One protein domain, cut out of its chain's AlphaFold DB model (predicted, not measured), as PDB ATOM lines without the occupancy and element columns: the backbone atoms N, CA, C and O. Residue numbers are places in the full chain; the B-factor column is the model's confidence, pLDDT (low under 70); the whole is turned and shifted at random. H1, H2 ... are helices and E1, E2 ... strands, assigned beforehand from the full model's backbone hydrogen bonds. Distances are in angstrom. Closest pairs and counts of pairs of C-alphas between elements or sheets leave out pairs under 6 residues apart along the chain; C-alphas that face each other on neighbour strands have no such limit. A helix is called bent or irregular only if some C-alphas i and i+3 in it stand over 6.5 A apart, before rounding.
ATOM      1  N   ASP A 126       7.250  17.884  -4.096       93.06
ATOM      2  CA  ASP A 126       7.478  18.327  -2.715       93.06
ATOM      3  C   ASP A 126       8.517  19.453  -2.670       93.06
ATOM      4  O   ASP A 126       8.268  20.499  -2.083       93.06
ATOM      5  N   THR A 127       9.673  19.260  -3.313       93.62
ATOM      6  CA  THR A 127      10.737  20.267  -3.403       93.62
ATOM      7  C   THR A 127      11.561  20.099  -4.671       93.62
ATOM      8  O   THR A 127      11.969  18.983  -4.998       93.62
ATOM      9  N   PHE A 128      11.890  21.206  -5.326       95.25
ATOM     10  CA  PHE A 128      12.859  21.271  -6.421       95.25
ATOM     11  C   PHE A 128      13.425  22.691  -6.518       95.25
ATOM     12  O   PHE A 128      12.941  23.607  -5.854       95.25
ATOM     13  N   THR A 129      14.465  22.886  -7.318       96.62
ATOM     14  CA  THR A 129      14.978  24.215  -7.667       96.62
ATOM     15  C   THR A 129      14.713  24.458  -9.140       96.62
ATOM     16  O   THR A 129      15.053  23.626  -9.974       96.62
ATOM     17  N   VAL A 130      14.118  25.596  -9.476       96.62
ATOM     18  CA  VAL A 130      14.152  26.093 -10.853       96.62
ATOM     19  C   VAL A 130      15.513  26.753 -11.037       96.62
ATOM     20  O   VAL A 130      15.793  27.768 -10.408       96.62
ATOM     21  N   GLU A 131      16.369  26.175 -11.871       94.94
ATOM     22  CA  GLU A 131      17.686  26.733 -12.224       94.94
ATOM     23  C   GLU A 131      17.567  27.854 -13.273       94.94
ATOM     24  O   GLU A 131      18.479  28.659 -13.471       94.94
ATOM     25  N   GLY A 132      16.422  27.894 -13.952       94.56
ATOM     26  CA  GLY A 132      16.055  28.835 -14.996       94.56
ATOM     27  C   GLY A 132      15.070  28.187 -15.964       94.56
ATOM     28  O   GLY A 132      14.538  27.108 -15.695       94.56
ATOM     29  N   ARG A 133      14.837  28.834 -17.102       92.94
ATOM     30  CA  ARG A 133      13.946  28.347 -18.158       92.94
ATOM     31  C   ARG A 133      14.658  28.370 -19.497       92.94
ATOM     32  O   ARG A 133      15.386  29.318 -19.796       92.94
ATOM     33  N   VAL A 134      14.451  27.335 -20.303       90.75
ATOM     34  CA  VAL A 134      14.909  27.346 -21.695       90.75
ATOM     35  C   VAL A 134      14.042  28.328 -22.479       90.75
ATOM     36  O   VAL A 134      12.830  28.389 -22.289       90.75
ATOM     37  N   THR A 135      14.654  29.130 -23.345       84.69
ATOM     38  CA  THR A 135      13.959  30.258 -23.983       84.69
ATOM     39  C   THR A 135      13.018  29.857 -25.125       84.69
ATOM     40  O   THR A 135      12.182  30.665 -25.522       84.69
ATOM     41  N   SER A 136      13.152  28.643 -25.674       80.06
ATOM     42  CA  SER A 136      12.288  28.099 -26.737       80.06
ATOM     43  C   SER A 136      12.505  26.595 -26.958       80.06
ATOM     44  O   SER A 136      13.576  26.070 -26.648       80.06
ATOM     45  N   ASP A 137      11.535  25.922 -27.588       76.75
ATOM     46  CA  ASP A 137      11.685  24.539 -28.077       76.75
ATOM     47  C   ASP A 137      12.860  24.408 -29.059       76.75
ATOM     48  O   ASP A 137      13.604  23.430 -29.040       76.75
ATOM     49  N   GLU A 138      13.091  25.435 -29.882       76.00
ATOM     50  CA  GLU A 138      14.239  25.490 -30.789       76.00
ATOM     51  C   GLU A 138      15.569  25.455 -30.024       76.00
ATOM     52  O   GLU A 138      16.484  24.731 -30.417       76.00
ATOM     53  N   SER A 139      15.671  26.157 -28.888       74.81
ATOM     54  CA  SER A 139      16.859  26.076 -28.035       74.81
ATOM     55  C   SER A 139      17.028  24.692 -27.406       74.81
ATOM     56  O   SER A 139      18.165  24.328 -27.095       74.81
ATOM     57  N   ILE A 140      15.950  23.926 -27.200       76.06
ATOM     58  CA  ILE A 140      16.044  22.536 -26.737       76.06
ATOM     59  C   ILE A 140      16.648  21.670 -27.840       76.06
ATOM     60  O   ILE A 140      17.612  20.955 -27.577       76.06
ATOM     61  N   VAL A 141      16.136  21.765 -29.069       70.25
ATOM     62  CA  VAL A 141      16.641  20.986 -30.213       70.25
ATOM     63  C   VAL A 141      18.110  21.321 -30.487       70.25
ATOM     64  O   VAL A 141      18.961  20.435 -30.485       70.25
ATOM     65  N   GLN A 142      18.443  22.608 -30.610       68.94
ATOM     66  CA  GLN A 142      19.813  23.057 -30.876       68.94
ATOM     67  C   GLN A 142      20.793  22.674 -29.758       68.94
ATOM     68  O   GLN A 142      21.928  22.299 -30.051       68.94
ATOM     69  N   GLY A 143      20.357  22.741 -28.496       64.25
ATOM     70  CA  GLY A 143      21.166  22.345 -27.341       64.25
ATOM     71  C   GLY A 143      21.344  20.835 -27.184       64.25
ATOM     72  O   GLY A 143      22.319  20.393 -26.578       64.25
ATOM     73  N   SER A 144      20.422  20.045 -27.737       67.06
ATOM     74  CA  SER A 144      20.460  18.580 -27.678       67.06
ATOM     75  C   SER A 144      21.257  17.963 -28.829       67.06
ATOM     76  O   SER A 144      21.839  16.895 -28.661       67.06
ATOM     77  N   GLU A 145      21.295  18.625 -29.989       65.56
ATOM     78  CA  GLU A 145      21.871  18.083 -31.229       65.56
ATOM     79  C   GLU A 145      23.142  18.814 -31.695       65.56
ATOM     80  O   GLU A 145      23.856  18.325 -32.572       65.56
ATOM     81  N   GLY A 146      23.436  19.993 -31.136       60.84
ATOM     82  CA  GLY A 146      24.458  20.901 -31.646       60.84
ATOM     83  C   GLY A 146      25.512  21.341 -30.622       60.84
ATOM     84  O   GLY A 146      25.434  21.029 -29.437       60.84
ATOM     85  N   PRO A 147      26.523  22.112 -31.067       59.00
ATOM     86  CA  PRO A 147      27.553  22.679 -30.192       59.00
ATOM     87  C   PRO A 147      27.059  23.900 -29.397       59.00
ATOM     88  O   PRO A 147      27.819  24.463 -28.609       59.00
ATOM     89  N   VAL A 148      25.827  24.357 -29.648       66.31
ATOM     90  CA  VAL A 148      25.244  25.550 -29.032       66.31
ATOM     91  C   VAL A 148      24.726  25.172 -27.644       66.31
ATOM     92  O   VAL A 148      23.832  24.341 -27.551       66.31
ATOM     93  N   PRO A 149      25.243  25.755 -26.552       70.88
ATOM     94  CA  PRO A 149      24.708  25.486 -25.224       70.88
ATOM     95  C   PRO A 149      23.250  25.940 -25.112       70.88
ATOM     96  O   PRO A 149      22.874  26.967 -25.688       70.88
ATOM     97  N   PHE A 150      22.462  25.225 -24.303       78.62
ATOM     98  CA  PHE A 150      21.111  25.648 -23.932       78.62
ATOM     99  C   PHE A 150      21.112  27.108 -23.464       78.62
ATOM    100  O   PHE A 150      21.885  27.486 -22.576       78.62
ATOM    101  N   GLN A 151      20.238  27.925 -24.050       84.38
ATOM    102  CA  GLN A 151      20.019  29.289 -23.590       84.38
ATOM    103  C   GLN A 151      19.047  29.240 -22.413       84.38
ATOM    104  O   GLN A 151      17.867  28.934 -22.582       84.38
ATOM    105  N   ILE A 152      19.571  29.488 -21.211       88.69
ATOM    106  CA  ILE A 152      18.809  29.424 -19.964       88.69
ATOM    107  C   ILE A 152      18.646  30.839 -19.419       88.69
ATOM    108  O   ILE A 152      19.617  31.448 -18.962       88.69
ATOM    109  N   ASP A 153      17.413  31.337 -19.432       92.06
ATOM    110  CA  ASP A 153      17.047  32.533 -18.684       92.06
ATOM    111  C   ASP A 153      16.893  32.164 -17.208       92.06
ATOM    112  O   ASP A 153      16.058  31.342 -16.833       92.06
ATOM    113  N   ARG A 154      17.731  32.758 -16.358       94.19
ATOM    114  CA  ARG A 154      17.717  32.507 -14.910       94.19
ATOM    115  C   ARG A 154      16.787  33.451 -14.149       94.19
ATOM    116  O   ARG A 154      16.744  33.395 -12.920       94.19
ATOM    117  N   ALA A 155      16.049  34.320 -14.836       93.19
ATOM    118  CA  ALA A 155      14.999  35.103 -14.206       93.19
ATOM    119  C   ALA A 155      13.973  34.163 -13.543       93.19
ATOM    120  O   ALA A 155      13.439  33.248 -14.164       93.19
ATOM    121  N   GLY A 156      13.717  34.374 -12.250       89.50
ATOM    122  CA  GLY A 156      12.813  33.522 -11.473       89.50
ATOM    123  C   GLY A 156      13.422  32.204 -10.983       89.50
ATOM    124  O   GLY A 156      12.687  31.397 -10.409       89.50
ATOM    125  N   ALA A 157      14.730  31.981 -11.150       96.06
ATOM    126  CA  ALA A 157      15.407  30.841 -10.542       96.06
ATOM    127  C   ALA A 157      15.273  30.860  -9.008       96.06
ATOM    128  O   ALA A 157      15.247  31.921  -8.378       96.06
ATOM    129  N   GLY A 158      15.170  29.683  -8.401       96.31
ATOM    130  CA  GLY A 158      15.062  29.533  -6.954       96.31
ATOM    131  C   GLY A 158      14.321  28.268  -6.524       96.31
ATOM    132  O   GLY A 158      13.784  27.542  -7.364       96.31
ATOM    133  N   PRO A 159      14.271  28.006  -5.209       96.50
ATOM    134  CA  PRO A 159      13.572  26.850  -4.668       96.50
ATOM    135  C   PRO A 159      12.064  26.947  -4.921       96.50
ATOM    136  O   PRO A 159      11.498  28.042  -4.994       96.50
ATOM    137  N   ARG A 160      11.428  25.785  -5.044       96.38
ATOM    138  CA  ARG A 160       9.987  25.567  -5.174       96.38
ATOM    139  C   ARG A 160       9.551  24.467  -4.220       96.38
ATOM    140  O   ARG A 160      10.344  23.594  -3.856       96.38
ATOM    141  N   THR A 161       8.300  24.526  -3.787       95.94
ATOM    142  CA  THR A 161       7.727  23.580  -2.825       95.94
ATOM    143  C   THR A 161       6.238  23.449  -3.088       95.94
ATOM    144  O   THR A 161       5.574  24.477  -3.198       95.94
ATOM    145  N   ASN A 162       5.729  22.217  -3.146       95.69
ATOM    146  CA  ASN A 162       4.320  21.913  -3.433       95.69
ATOM    147  C   ASN A 162       3.826  22.622  -4.705       95.69
ATOM    148  O   ASN A 162       2.857  23.378  -4.692       95.69
ATOM    149  N   GLU A 163       4.570  22.445  -5.797       95.25
ATOM    150  CA  GLU A 163       4.265  23.069  -7.084       95.25
ATOM    151  C   GLU A 163       4.544  22.091  -8.229       95.25
ATOM    152  O   GLU A 163       5.430  21.234  -8.140       95.25
ATOM    153  N   SER A 164       3.787  22.210  -9.319       93.81
ATOM    154  CA  SER A 164       4.095  21.550 -10.587       93.81
ATOM    155  C   SER A 164       5.055  22.417 -11.412       93.81
ATOM    156  O   SER A 164       4.794  23.610 -11.566       93.81
ATOM    157  N   PRO A 165       6.124  21.857 -12.003       91.62
ATOM    158  CA  PRO A 165       6.999  22.618 -12.883       91.62
ATOM    159  C   PRO A 165       6.259  23.067 -14.141       91.62
ATOM    160  O   PRO A 165       5.335  22.402 -14.621       91.62
ATOM    161  N   LEU A 166       6.695  24.188 -14.704       91.06
ATOM    162  CA  LEU A 166       6.187  24.682 -15.973       91.06
ATOM    163  C   LEU A 166       6.956  24.060 -17.137       91.06
ATOM    164  O   LEU A 166       8.096  23.608 -17.016       91.06
ATOM    165  N   ILE A 167       6.332  24.093 -18.315       88.94
ATOM    166  CA  ILE A 167       7.036  23.775 -19.556       88.94
ATOM    167  C   ILE A 167       8.295  24.651 -19.672       88.94
ATOM    168  O   ILE A 167       8.261  25.845 -19.351       88.94
ATOM    169  N   LEU A 168       9.388  24.044 -20.143       90.12
ATOM    170  CA  LEU A 168      10.719  24.646 -20.306       90.12
ATOM    171  C   LEU A 168      11.505  24.913 -19.014       90.12
ATOM    172  O   LEU A 168      12.623  25.426 -19.102       90.12
ATOM    173  N   ASP A 169      10.983  24.566 -17.836       93.38
ATOM    174  CA  ASP A 169      11.747  24.709 -16.597       93.38
ATOM    175  C   ASP A 169      12.956  23.765 -16.585       93.38
ATOM    176  O   ASP A 169      12.847  22.557 -16.808       93.38
ATOM    177  N   VAL A 170      14.130  24.321 -16.281       92.94
ATOM    178  CA  VAL A 170      15.330  23.543 -15.982       92.94
ATOM    179  C   VAL A 170      15.326  23.272 -14.487       92.94
ATOM    180  O   VAL A 170      15.500  24.185 -13.679       92.94
ATOM    181  N   MET A 171      15.097  22.016 -14.121       93.62
ATOM    182  CA  MET A 171      14.940  21.614 -12.728       93.62
ATOM    183  C   MET A 171      16.234  21.046 -12.148       93.62
ATOM    184  O   MET A 171      16.860  20.162 -12.733       93.62
ATOM    185  N   GLY A 172      16.593  21.526 -10.963       92.50
ATOM    186  CA  GLY A 172      17.579  20.938 -10.070       92.50
ATOM    187  C   GLY A 172      16.887  20.214  -8.917       92.50
ATOM    188  O   GLY A 172      15.876  20.677  -8.386       92.50
ATOM    189  N   TYR A 173      17.454  19.086  -8.501       88.62
ATOM    190  CA  TYR A 173      16.974  18.317  -7.356       88.62
ATOM    191  C   TYR A 173      18.092  18.167  -6.328       88.62
ATOM    192  O   TYR A 173      19.261  18.051  -6.715       88.62
TER     193      TYR A 173
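Overview. This is residues 126 to 173 of the 177 residues of the protein "Peptidase M23-like protein" of Actinomycetospora cinnamomea (UniProt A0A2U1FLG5). What does a first look show? A small, strongly twisted sheet of three strands makes one end of a rod, and one short helix, H1, stands beyond it at the other end, off the sheet's faces. E1 is the middle strand and bends, and the chain leads from its end into H1 and comes back over a long link to E2. What is it made of? The printed part has 48 residues with one named helix and three named strands, in the order E1 H1 E2 E3; the class is mixed, helices and strands, and the sheet's order is E2, E1, E3, all antiparallel. How tight is it? It is only just compact, close to loose, with a radius of gyration of the C-alphas of 11.5 A and spans of 34 by 16 by 16 A.

Arrangement. How is the sheet paired? The inner strand E1, residues 126 to 134, is antiparallel to the edge strand E2, residues 158 to 163, at 127 degrees between their directions, and N 158 and O 130 are within hydrogen-bond range at 2.8 A. E1 is also antiparallel to the other edge strand E3, residues 169 to 172, at 130 degrees, with N 131 and O 170 2.8 A apart. E2 and E3 are apart. What else pairs with E1? Residues 133 to 134 of E1 form a short antiparallel pairing with residues 152 to 153. Where is the helix? H1, residues 137 to 145, is not on the sheet and is apart from E3; its closest C-alphas to E1 are those of Ile 140 and Val 134, 7.1 A apart. In H1 every O i to N i+4 pair is within hydrogen-bond range.

Along the chain. Where does the sheet lie? E1 begins at C-alpha 126 (7.478, 18.327, -2.715), is 22.3 A long and bends by 64 degrees at residue 131. E2 is 12.6 A long, and E3 ends at C-alpha 172 (17.579, 20.938, -10.070). Where does the helix begin? H1 begins at C-alpha 137 (11.685, 24.539, -28.077), is 12.5 A long and is not bent.

Size, cuts and confidence. How far does it reach? The two C-alphas farthest apart are those of Pro 147 and Asn 162, at 35.4 A. Is the printed part whole, and which link is long? It has no cut; H1 to E2 is a long link of 12 residues, 146 to 157, while E1 to H1 and E2 to E3 are tight. Where is confidence low? The mean pLDDT of the printed part is 85.8, and residues 142 to 148, of which 142 to 145 belong to H1, are under 70.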